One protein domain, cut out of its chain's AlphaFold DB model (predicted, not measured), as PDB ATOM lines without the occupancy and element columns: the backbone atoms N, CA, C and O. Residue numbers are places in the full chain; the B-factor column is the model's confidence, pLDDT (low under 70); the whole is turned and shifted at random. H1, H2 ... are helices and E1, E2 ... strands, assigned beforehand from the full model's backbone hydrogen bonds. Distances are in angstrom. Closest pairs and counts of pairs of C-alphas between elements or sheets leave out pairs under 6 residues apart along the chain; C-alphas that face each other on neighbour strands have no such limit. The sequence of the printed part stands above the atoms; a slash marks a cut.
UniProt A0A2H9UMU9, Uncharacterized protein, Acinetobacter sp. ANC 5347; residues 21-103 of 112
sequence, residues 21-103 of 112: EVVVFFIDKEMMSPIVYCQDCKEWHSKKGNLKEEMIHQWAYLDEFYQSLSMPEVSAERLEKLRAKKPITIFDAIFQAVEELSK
ATOM      1  N   GLU A  21      73.561 117.236  80.593       94.06
ATOM      2  CA  GLU A  21      73.656 115.835  80.998       94.06
ATOM      3  C   GLU A  21      72.939 114.936  79.986       94.06
ATOM      4  O   GLU A  21      71.854 115.257  79.491       94.06
ATOM      5  N   VAL A  22      73.533 113.780  79.707       95.00
ATOM      6  CA  VAL A  22      72.983 112.772  78.801       95.00
ATOM      7  C   VAL A  22      72.891 111.401  79.468       95.00
ATOM      8  O   VAL A  22      73.579 111.105  80.454       95.00
ATOM      9  N   VAL A  23      72.045 110.551  78.891       94.19
ATOM     10  CA  VAL A  23      72.101 109.094  79.024       94.19
ATOM     11  C   VAL A  23      72.882 108.547  77.840       94.19
ATOM     12  O   VAL A  23      72.580 108.880  76.696       94.19
ATOM     13  N   VAL A  24      73.862 107.694  78.112       94.69
ATOM     14  CA  VAL A  24      74.631 106.964  77.099       94.69
ATOM     15  C   VAL A  24      74.171 105.511  77.079       94.69
ATOM     16  O   VAL A  24      74.045 104.897  78.139       94.69
ATOM     17  N   PHE A  25      73.950 104.967  75.884       93.88
ATOM     18  CA  PHE A  25      73.606 103.568  75.634       93.88
ATOM     19  C   PHE A  25      74.774 102.877  74.937       93.88
ATOM     20  O   PHE A  25      75.261 103.359  73.911       93.88
ATOM     21  N   PHE A  26      75.209 101.744  75.476       94.50
ATOM     22  CA  PHE A  26      76.326 100.974  74.943       94.50
ATOM     23  C   PHE A  26      75.855  99.815  74.057       94.50
ATOM     24  O   PHE A  26      74.713  99.357  74.148       94.50
ATOM     25  N   ILE A  27      76.747  99.318  73.198       94.00
ATOM     26  CA  ILE A  27      76.478  98.186  72.288       94.00
ATOM     27  C   ILE A  27      76.093  96.907  73.059       94.00
ATOM     28  O   ILE A  27      75.292  96.103  72.580       94.00
ATOM     29  N   ASP A  28      76.619  96.723  74.270       94.00
ATOM     30  CA  ASP A  28      76.311  95.597  75.165       94.00
ATOM     31  C   ASP A  28      74.987  95.757  75.938       94.00
ATOM     32  O   ASP A  28      74.646  94.905  76.761       94.00
ATOM     33  N   LYS A  29      74.198  96.789  75.608       89.00
ATOM     34  CA  LYS A  29      72.910  97.140  76.228       89.00
ATOM     35  C   LYS A  29      73.027  97.672  77.654       89.00
ATOM     36  O   LYS A  29      71.998  97.852  78.310       89.00
ATOM     37  N   GLU A  30      74.233  97.959  78.139       91.50
ATOM     38  CA  GLU A  30      74.387  98.769  79.340       91.50
ATOM     39  C   GLU A  30      73.991 100.225  79.055       91.50
ATOM     40  O   GLU A  30      74.018 100.704  77.916       91.50
ATOM     41  N   MET A  31      73.617 100.954  80.107       90.69
ATOM     42  CA  MET A  31      73.395 102.395  80.024       90.69
ATOM     43  C   MET A  31      74.011 103.115  81.218       90.69
ATOM     44  O   MET A  31      74.010 102.605  82.344       90.69
ATOM     45  N   MET A  32      74.500 104.332  80.988       91.06
ATOM     46  CA  MET A  32      75.072 105.179  82.030       91.06
ATOM     47  C   MET A  32      74.481 106.585  82.013       91.06
ATOM     48  O   MET A  32      74.285 107.196  80.965       91.06
ATOM     49  N   SER A  33      74.233 107.102  83.215       91.69
ATOM     50  CA  SER A  33      73.798 108.471  83.478       91.69
ATOM     51  C   SER A  33      74.126 108.877  84.929       91.69
ATOM     52  O   SER A  33      74.280 108.000  85.797       91.69
ATOM     53  N   PRO A  34      74.235 110.186  85.224       92.56
ATOM     54  CA  PRO A  34      74.385 111.284  84.264       92.56
ATOM     55  C   PRO A  34      75.809 111.323  83.683       92.56
ATOM     56  O   PRO A  34      76.781 111.076  84.403       92.56
ATOM     57  N   ILE A  35      75.919 111.636  82.391       93.56
ATOM     58  CA  ILE A  35      77.190 111.821  81.677       93.56
ATOM     59  C   ILE A  35      77.234 113.231  81.080       93.56
ATOM     60  O   ILE A  35      76.215 113.717  80.600       93.56
ATOM     61  N   VAL A  36      78.404 113.871  81.071       93.69
ATOM     62  CA  VAL A  36      78.630 115.160  80.394       93.69
ATOM     63  C   VAL A  36      79.811 115.035  79.438       93.69
ATOM     64  O   VAL A  36      80.852 114.504  79.821       93.69
ATOM     65  N   TYR A  37      79.682 115.551  78.216       91.81
ATOM     66  CA  TYR A  37      80.823 115.703  77.311       91.81
ATOM     67  C   TYR A  37      81.550 117.021  77.594       91.81
ATOM     68  O   TYR A  37      80.961 118.105  77.517       91.81
ATOM     69  N   CYS A  38      82.839 116.943  77.920       89.19
ATOM     70  CA  CYS A  38      83.674 118.121  78.098       89.19
ATOM     71  C   CYS A  38      84.311 118.510  76.766       89.19
ATOM     72  O   CYS A  38      85.242 117.860  76.303       89.19
ATOM     73  N   GLN A  39      83.849 119.610  76.170       87.50
ATOM     74  CA  GLN A  39      84.418 120.121  74.917       87.50
ATOM     75  C   GLN A  39      85.885 120.566  75.059       87.50
ATOM     76  O   GLN A  39      86.626 120.521  74.079       87.50
ATOM     77  N   ASP A  40      86.305 120.967  76.266       89.31
ATOM     78  CA  ASP A  40      87.670 121.434  76.536       89.31
ATOM     79  C   ASP A  40      88.656 120.248  76.613       89.31
ATOM     80  O   ASP A  40      89.729 120.299  76.013       89.31
ATOM     81  N   CYS A  41      88.269 119.154  77.283       87.94
ATOM     82  CA  CYS A  41      89.064 117.918  77.377       87.94
ATOM     83  C   CYS A  41      88.886 116.994  76.162       87.94
ATOM     84  O   CYS A  41      89.726 116.137  75.922       87.94
ATOM     85  N   LYS A  42      87.801 117.179  75.398       88.25
ATOM     86  CA  LYS A  42      87.311 116.269  74.348       88.25
ATOM     87  C   LYS A  42      87.004 114.853  74.850       88.25
ATOM     88  O   LYS A  42      87.100 113.905  74.082       88.25
ATOM     89  N   GLU A  43      86.596 114.740  76.108       88.69
ATOM     90  CA  GLU A  43      86.350 113.471  76.802       88.69
ATOM     91  C   GLU A  43      84.965 113.459  77.451       88.69
ATOM     92  O   GLU A  43      84.405 114.505  77.816       88.69
ATOM     93  N   TRP A  44      84.424 112.258  77.646       89.25
ATOM     94  CA  TRP A  44      83.195 112.061  78.407       89.25
ATOM     95  C   TRP A  44      83.478 111.898  79.906       89.25
ATOM     96  O   TRP A  44      84.242 111.032  80.332       89.25
ATOM     97  N   HIS A  45      82.793 112.682  80.737       89.12
ATOM     98  CA  HIS A  45      82.890 112.597  82.191       89.12
ATOM     99  C   HIS A  45      81.660 111.927  82.804       89.12
ATOM    100  O   HIS A  45      80.519 112.354  82.608       89.12
ATOM    101  N   SER A  46      81.915 110.906  83.623       87.62
ATOM    102  CA  SER A  46      80.935 110.299  84.520       87.62
ATOM    103  C   SER A  46      81.364 110.470  85.969       87.62
ATOM    104  O   SER A  46      82.543 110.376  86.299       87.62
ATOM    105  N   LYS A  47      80.392 110.576  86.878       80.31
ATOM    106  CA  LYS A  47      80.653 110.407  88.318       80.31
ATOM    107  C   LYS A  47      81.039 108.968  88.687       80.31
ATOM    108  O   LYS A  47      81.581 108.749  89.763       80.31
ATOM    109  N   LYS A  48      80.723 107.987  87.829       76.81
ATOM    110  CA  LYS A  48      80.923 106.550  88.085       76.81
ATOM    111  C   LYS A  48      82.253 105.998  87.551       76.81
ATOM    112  O   LYS A  48      82.487 104.803  87.688       76.81
ATOM    113  N   GLY A  49      83.114 106.840  86.976       77.38
ATOM    114  CA  GLY A  49      84.417 106.443  86.434       77.38
ATOM    115  C   GLY A  49      84.534 106.659  84.925       77.38
ATOM    116  O   GLY A  49      83.838 107.498  84.356       77.38
ATOM    117  N   ASN A  50      85.437 105.912  84.290       78.38
ATOM    118  CA  ASN A  50      85.748 106.081  82.871       78.38
ATOM    119  C   ASN A  50      84.650 105.497  81.979       78.38
ATOM    120  O   ASN A  50      84.117 104.419  82.247       78.38
ATOM    121  N   LEU A  51      84.345 106.212  80.899       85.38
ATOM    122  CA  LEU A  51      83.411 105.778  79.871       85.38
ATOM    123  C   LEU A  51      84.171 105.002  78.785       85.38
ATOM    124  O   LEU A  51      85.245 105.427  78.368       85.38
ATOM    125  N   LYS A  52      83.619 103.880  78.311       85.31
ATOM    126  CA  LYS A  52      84.133 103.171  77.128       85.31
ATOM    127  C   LYS A  52      83.575 103.848  75.876       85.31
ATOM    128  O   LYS A  52      82.512 103.460  75.392       85.31
ATOM    129  N   GLU A  53      84.219 104.915  75.417       88.56
ATOM    130  CA  GLU A  53      83.713 105.755  74.320       88.56
ATOM    131  C   GLU A  53      83.494 104.965  73.023       88.56
ATOM    132  O   GLU A  53      82.507 105.163  72.319       88.56
ATOM    133  N   GLU A  54      84.365 103.994  72.754       90.81
ATOM    134  CA  GLU A  54      84.295 103.099  71.602       90.81
ATOM    135  C   GLU A  54      83.078 102.163  71.622       90.81
ATOM    136  O   GLU A  54      82.696 101.609  70.592       90.81
ATOM    137  N   MET A  55      82.461 101.986  72.791       92.94
ATOM    138  CA  MET A  55      81.281 101.144  72.980       92.94
ATOM    139  C   MET A  55      79.976 101.940  72.895       92.94
ATOM    140  O   MET A  55      78.906 101.339  73.021       92.94
ATOM    141  N   ILE A  56      80.030 103.266  72.725       93.94
ATOM    142  CA  ILE A  56      78.833 104.107  72.662       93.94
ATOM    143  C   ILE A  56      78.060 103.780  71.388       93.94
ATOM    144  O   ILE A  56      78.533 103.989  70.273       93.94
ATOM    145  N   HIS A  57      76.833 103.300  71.565       95.31
ATOM    146  CA  HIS A  57      75.912 103.066  70.468       95.31
ATOM    147  C   HIS A  57      75.112 104.327  70.143       95.31
ATOM    148  O   HIS A  57      75.045 104.721  68.984       95.31
ATOM    149  N   GLN A  58      74.497 104.940  71.158       95.50
ATOM    150  CA  GLN A  58      73.655 106.134  71.040       95.50
ATOM    151  C   GLN A  58      73.642 106.904  72.365       95.50
ATOM    152  O   GLN A  58      73.999 106.367  73.416       95.50
ATOM    153  N   TRP A  59      73.174 108.148  72.339       95.56
ATOM    154  CA  TRP A  59      72.932 108.933  73.550       95.56
ATOM    155  C   TRP A  59      71.646 109.759  73.438       95.56
ATOM    156  O   TRP A  59      71.127 109.962  72.346       95.56
ATOM    157  N   ALA A  60      71.110 110.226  74.562       95.50
ATOM    158  CA  ALA A  60      69.965 111.139  74.606       95.50
ATOM    159  C   ALA A  60      70.132 112.153  75.734       95.50
ATOM    160  O   ALA A  60      70.731 111.835  76.761       95.50
ATOM    161  N   TYR A  61      69.579 113.355  75.577       95.25
ATOM    162  CA  TYR A  61      69.539 114.311  76.681       95.25
ATOM    163  C   TYR A  61      68.732 113.744  77.852       95.25
ATOM    164  O   TYR A  61      67.673 113.143  77.663       95.25
ATOM    165  N   LEU A  62      69.275 113.876  79.064       92.00
ATOM    166  CA  LEU A  62      68.757 113.201  80.255       92.00
ATOM    167  C   LEU A  62      67.328 113.642  80.591       92.00
ATOM    168  O   LEU A  62      66.471 112.813  80.893       92.00
ATOM    169  N   ASP A  63      67.077 114.946  80.514       89.38
ATOM    170  CA  ASP A  63      65.775 115.573  80.723       89.38
ATOM    171  C   ASP A  63      64.747 115.110  79.686       89.38
ATOM    172  O   ASP A  63      63.672 114.640  80.057       89.38
ATOM    173  N   GLU A  64      65.100 115.160  78.402       91.25
ATOM    174  CA  GLU A  64      64.246 114.703  77.300       91.25
ATOM    175  C   GLU A  64      63.934 113.202  77.417       91.25
ATOM    176  O   GLU A  64      62.795 112.772  77.214       91.25
ATOM    177  N   PHE A  65      64.921 112.393  77.816       90.69
ATOM    178  CA  PHE A  65      64.747 110.962  78.036       90.69
ATOM    179  C   PHE A  65      63.760 110.681  79.172       90.69
ATOM    180  O   PHE A  65      62.801 109.932  78.976       90.69
ATOM    181  N   TYR A  66      63.920 111.311  80.338       86.31
ATOM    182  CA  TYR A  66      62.983 111.121  81.448       86.31
ATOM    183  C   TYR A  66      61.574 111.632  81.138       86.31
ATOM    184  O   TYR A  66      60.600 110.977  81.518       86.31
ATOM    185  N   GLN A  67      61.455 112.747  80.411       85.31
ATOM    186  CA  GLN A  67      60.166 113.238  79.919       85.31
ATOM    187  C   GLN A  67      59.502 112.219  78.984       85.31
ATOM    188  O   GLN A  67      58.312 111.941  79.129       85.31
ATOM    189  N   SER A  68      60.267 111.600  78.077       86.38
ATOM    190  CA  SER A  68      59.746 110.583  77.151       86.38
ATOM    191  C   SER A  68      59.211 109.337  77.861       86.38
ATOM    192  O   SER A  68      58.229 108.743  77.420       86.38
ATOM    193  N   LEU A  69      59.801 108.975  79.006       84.06
ATOM    194  CA  LEU A  69      59.344 107.856  79.830       84.06
ATOM    195  C   LEU A  69      58.047 108.162  80.586       84.06
ATOM    196  O   LEU A  69      57.516 107.268  81.244       84.06
ATOM    197  N   SER A  70      57.540 109.402  80.513       79.62
ATOM    198  CA  SER A  70      56.354 109.859  81.251       79.62
ATOM    199  C   SER A  70      56.431 109.500  82.740       79.62
ATOM    200  O   SER A  70      55.427 109.163  83.372       79.62
ATOM    201  N   MET A  71      57.647 109.513  83.301       73.62
ATOM    202  CA  MET A  71      57.846 109.153  84.698       73.62
ATOM    203  C   MET A  71      57.253 110.240  85.599       73.62
ATOM    204  O   MET A  71      57.512 111.423  85.371       73.62
ATOM    205  N   PRO A  72      56.484 109.869  86.636       71.12
ATOM    206  CA  PRO A  72      55.955 110.843  87.575       71.12
ATOM    207  C   PRO A  72      57.110 111.532  88.304       71.12
ATOM    208  O   PRO A  72      58.002 110.871  88.844       71.12
ATOM    209  N   GLU A  73      57.080 112.862  88.329       68.88
ATOM    210  CA  GLU A  73      58.077 113.652  89.037       68.88
ATOM    211  C   GLU A  73      58.051 113.306  90.534       68.88
ATOM    212  O   GLU A  73      56.996 113.170  91.163       68.88
ATOM    213  N   VAL A  74      59.232 113.112  91.119       75.19
ATOM    214  CA  VAL A  74      59.347 112.846  92.552       75.19
ATOM    215  C   VAL A  74      59.085 114.158  93.283       75.19
ATOM    216  O   VAL A  74      59.843 115.110  93.119       75.19
ATOM    217  N   SER A  75      58.039 114.207  94.113       77.31
ATOM    218  CA  SER A  75      57.728 115.407  94.897       77.31
ATOM    219  C   SER A  75      58.929 115.861  95.736       77.31
ATOM    220  O   SER A  75      59.686 115.033  96.253       77.31
ATOM    221  N   ALA A  76      59.084 117.177  95.915       75.75
ATOM    222  CA  ALA A  76      60.188 117.756  96.685       75.75
ATOM    223  C   ALA A  76      60.288 117.160  98.102       75.75
ATOM    224  O   ALA A  76      61.371 116.769  98.529       75.75
ATOM    225  N   GLU A  77      59.152 116.964  98.780       79.44
ATOM    226  CA  GLU A  77      59.089 116.325 100.102       79.44
ATOM    227  C   GLU A  77      59.636 114.884 100.081       79.44
ATOM    228  O   GLU A  77      60.371 114.456 100.975       79.44
ATOM    229  N   ARG A  78      59.304 114.107  99.041       77.62
ATOM    230  CA  ARG A  78      59.818 112.741  98.883       77.62
ATOM    231  C   ARG A  78      61.311 112.753  98.571       77.62
ATOM    232  O   ARG A  78      62.037 111.897  99.073       77.62
ATOM    233  N   LEU A  79      61.776 113.716  97.781       77.38
ATOM    234  CA  LEU A  79      63.186 113.881  97.446       77.38
ATOM    235  C   LEU A  79      64.023 114.256  98.677       77.38
ATOM    236  O   LEU A  79      65.085 113.673  98.886       77.38
ATOM    237  N   GLU A  80      63.531 115.161  99.524       77.62
ATOM    238  CA  GLU A  80      64.169 115.514 100.796       77.62
ATOM    239  C   GLU A  80      64.257 114.311 101.733       77.62
ATOM    240  O   GLU A  80      65.336 114.023 102.248       77.62
ATOM    241  N   LYS A  81      63.177 113.529 101.877       79.06
ATOM    242  CA  LYS A  81      63.195 112.287 102.672       79.06
ATOM    243  C   LYS A  81      64.195 111.260 102.137       79.06
ATOM    244  O   LYS A  81      64.835 110.565 102.923       79.06
ATOM    245  N   LEU A  82      64.341 111.145 100.816       74.56
ATOM    246  CA  LEU A  82      65.308 110.235 100.193       74.56
ATOM    247  C   LEU A  82      66.755 110.715 100.369       74.56
ATOM    248  O   LEU A  82      67.629 109.890 100.610       74.56
ATOM    249  N   ARG A  83      67.009 112.027 100.302       72.31
ATOM    250  CA  ARG A  83      68.336 112.625 100.539       72.31
ATOM    251  C   ARG A  83      68.731 112.630 102.019       72.31
ATOM    252  O   ARG A  83      69.907 112.493 102.336       72.31
ATOM    253  N   ALA A  84      67.756 112.768 102.916       71.69
ATOM    254  CA  ALA A  84      67.956 112.758 104.363       71.69
ATOM    255  C   ALA A  84      68.290 111.364 104.916       71.69
ATOM    256  O   ALA A  84      68.843 111.259 106.012       71.69
ATOM    257  N   LYS A  85      68.013 110.290 104.161       62.62
ATOM    258  CA  LYS A  85      68.541 108.954 104.460       62.62
ATOM    259  C   LYS A  85      70.043 108.929 104.170       62.62
ATOM    260  O   LYS A  85      70.479 108.445 103.129       62.62
ATOM    261  N   LYS A  86      70.845 109.443 105.107       56.97
ATOM    262  CA  LYS A  86      72.270 109.102 105.168       56.97
ATOM    263  C   LYS A  86      72.381 107.574 105.237       56.97
ATOM    264  O   LYS A  86      71.578 106.961 105.946       56.97
ATOM    265  N   PRO A  87      73.329 106.941 104.526       53.81
ATOM    266  CA  PRO A  87      73.640 105.548 104.795       53.81
ATOM    267  C   PRO A  87      74.088 105.476 106.256       53.81
ATOM    268  O   PRO A  87      75.137 106.010 106.599       53.81
ATOM    269  N   ILE A  88      73.265 104.885 107.121       58.56
ATOM    270  CA  ILE A  88      73.701 104.520 108.467       58.56
ATOM    271  C   ILE A  88      74.718 103.416 108.241       58.56
ATOM    272  O   ILE A  88      74.364 102.308 107.830       58.56
ATOM    273  N   THR A  89      75.995 103.736 108.410       64.50
ATOM    274  CA  THR A  89      77.014 102.697 108.414       64.50
ATOM    275  C   THR A  89      76.892 101.904 109.714       64.50
ATOM    276  O   THR A  89      76.367 102.395 110.714       64.50
ATOM    277  N   ILE A  90      77.383 100.662 109.728       66.06
ATOM    278  CA  ILE A  90      77.426  99.856 110.960       66.06
ATOM    279  C   ILE A  90      78.173 100.615 112.074       66.06
ATOM    280  O   ILE A  90      77.791 100.524 113.234       66.06
ATOM    281  N   PHE A  91      79.172 101.431 111.721       65.88
ATOM    282  CA  PHE A  91      79.883 102.291 112.667       65.88
ATOM    283  C   PHE A  91      78.997 103.387 113.269       65.88
ATOM    284  O   PHE A  91      79.063 103.593 114.477       65.88
ATOM    285  N   ASP A  92      78.141 104.038 112.476       69.44
ATOM    286  CA  ASP A  92      77.212 105.059 112.983       69.44
ATOM    287  C   ASP A  92      76.195 104.453 113.961       69.44
ATOM    288  O   ASP A  92      75.921 105.028 115.014       69.44
ATOM    289  N   ALA A  93      75.683 103.258 113.645       67.38
ATOM    290  CA  ALA A  93      74.766 102.530 114.521       67.38
ATOM    291  C   ALA A  93      75.442 102.090 115.832       67.38
ATOM    292  O   ALA A  93      74.856 102.222 116.904       67.38
ATOM    293  N   ILE A  94      76.685 101.597 115.759       77.44
ATOM    294  CA  ILE A  94      77.463 101.216 116.947       77.44
ATOM    295  C   ILE A  94      77.760 102.447 117.808       77.44
ATOM    296  O   ILE A  94      77.598 102.384 119.022       77.44
ATOM    297  N   PHE A  95      78.163 103.568 117.205       76.50
ATOM    298  CA  PHE A  95      78.481 104.787 117.946       76.50
ATOM    299  C   PHE A  95      77.253 105.348 118.676       76.50
ATOM    300  O   PHE A  95      77.352 105.676 119.855       76.50
ATOM    301  N   GLN A  96      76.083 105.367 118.026       72.12
ATOM    302  CA  GLN A  96      74.824 105.757 118.672       72.12
ATOM    303  C   GLN A  96      74.465 104.843 119.849       72.12
ATOM    304  O   GLN A  96      74.132 105.339 120.924       72.12
ATOM    305  N   ALA A  97      74.588 103.523 119.686       75.75
ATOM    306  CA  ALA A  97      74.315 102.579 120.769       75.75
ATOM    307  C   ALA A  97      75.283 102.758 121.956       75.75
ATOM    308  O   ALA A  97      74.873 102.675 123.113       75.75
ATOM    309  N   VAL A  98      76.562 103.045 121.690       77.12
ATOM    310  CA  VAL A  98      77.564 103.331 122.733       77.12
ATOM    311  C   VAL A  98      77.263 104.651 123.452       77.12
ATOM    312  O   VAL A  98      77.394 104.723 124.672       77.12
ATOM    313  N   GLU A  99      76.818 105.682 122.735       77.94
ATOM    314  CA  GLU A  99      76.440 106.974 123.318       77.94
ATOM    315  C   GLU A  99      75.177 106.877 124.195       77.94
ATOM    316  O   GLU A  99      75.076 107.547 125.225       77.94
ATOM    317  N   GLU A 100      74.226 106.015 123.834       76.12
ATOM    318  CA  GLU A 100      73.049 105.717 124.660       76.12
ATOM    319  C   GLU A 100      73.413 104.945 125.933       76.12
ATOM    320  O   GLU A 100      72.900 105.270 127.003       76.12
ATOM    321  N   LEU A 101      74.344 103.990 125.850       75.25
ATOM    322  CA  LEU A 101      74.859 103.257 127.014       75.25
ATOM    323  C   LEU A 101      75.747 104.124 127.922       75.25
ATOM    324  O   LEU A 101      75.833 103.871 129.119       75.25
ATOM    325  N   SER A 102      76.390 105.154 127.365       71.75
ATOM    326  CA  SER A 102      77.202 106.132 128.101       71.75
ATOM    327  C   SER A 102      76.371 107.096 128.953       71.75
ATOM    328  O   SER A 102      76.926 107.769 129.824       71.75
ATOM    329  N   LYS A 103      75.066 107.223 128.701       67.81
ATOM    330  CA  LYS A 103      74.180 108.044 129.529       67.81
ATOM    331  C   LYS A 103      73.749 107.217 130.736       67.81
ATOM    332  O   LYS A 103      72.713 106.561 130.707       67.81
TER     333      LYS A 103
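What this domain is: This is residues 21 to 103 of the 112 residues of an uncharacterized protein of Acinetobacter sp. ANC 5347 (UniProt A0A2H9UMU9). A small, strongly twisted sheet of four strands, with the short helix H1 standing up from it, makes a compact body at one end, and a long arm, residues 67 to 103, sticks out from it and holds the separate helices H2 and H3. The printed part has 83 residues, with four named strands and then three named helices along the chain; the sheet's order is E3, E2, E1, E4, all antiparallel, and the class is mixed, helices and strands. The whole is extended, with a radius of gyration of the C-alphas of 19.5 A and spans of 59 by 30 by 28 A.

Where its parts are: E1, residues 22 to 26, begins at C-alpha 22 (72.983, 112.772, 78.801). E2, residues 31 to 38, is 18.9 A long and bends by 73 degrees at residue 34. E3 is residues 43 to 46, and E4, residues 56 to 61, is 14.4 A long. H1 is residues 62 to 68, H2 residues 76 to 84, 12.0 A long, and H3 residues 90 to 101, 16.6 A long, ending at C-alpha 101 (74.859, 103.257, 127.014).

How they stand to each other: E1, E2 and E3 form a meander, each strand the antiparallel neighbour of the one before, and with E4 a Greek key, E4 being the antiparallel neighbour of E1. N 23 and O 60 of E1 and E4 are 2.8 A apart, N 24 and O 32 of E1 and E2 2.9 A, and N 45 and O 36 of E3 and E2 2.8 A, within hydrogen-bond range. H1 is on the sheet, at a height of 6.5 A; its closest C-alphas to E1 are those of Leu 62 and Val 22, 4.5 A apart. H2 and H3 are apart and not on the sheet. In H1, H2 and H3 every O i to N i+4 pair is within hydrogen-bond range.

The domain as a whole: The C-alphas farthest apart, of His 57 and Lys 103, are 59.3 A apart. The printed part has no cut, and no link is long. The model's pLDDT is under 70 at residues 73, 85 to 93 and 103.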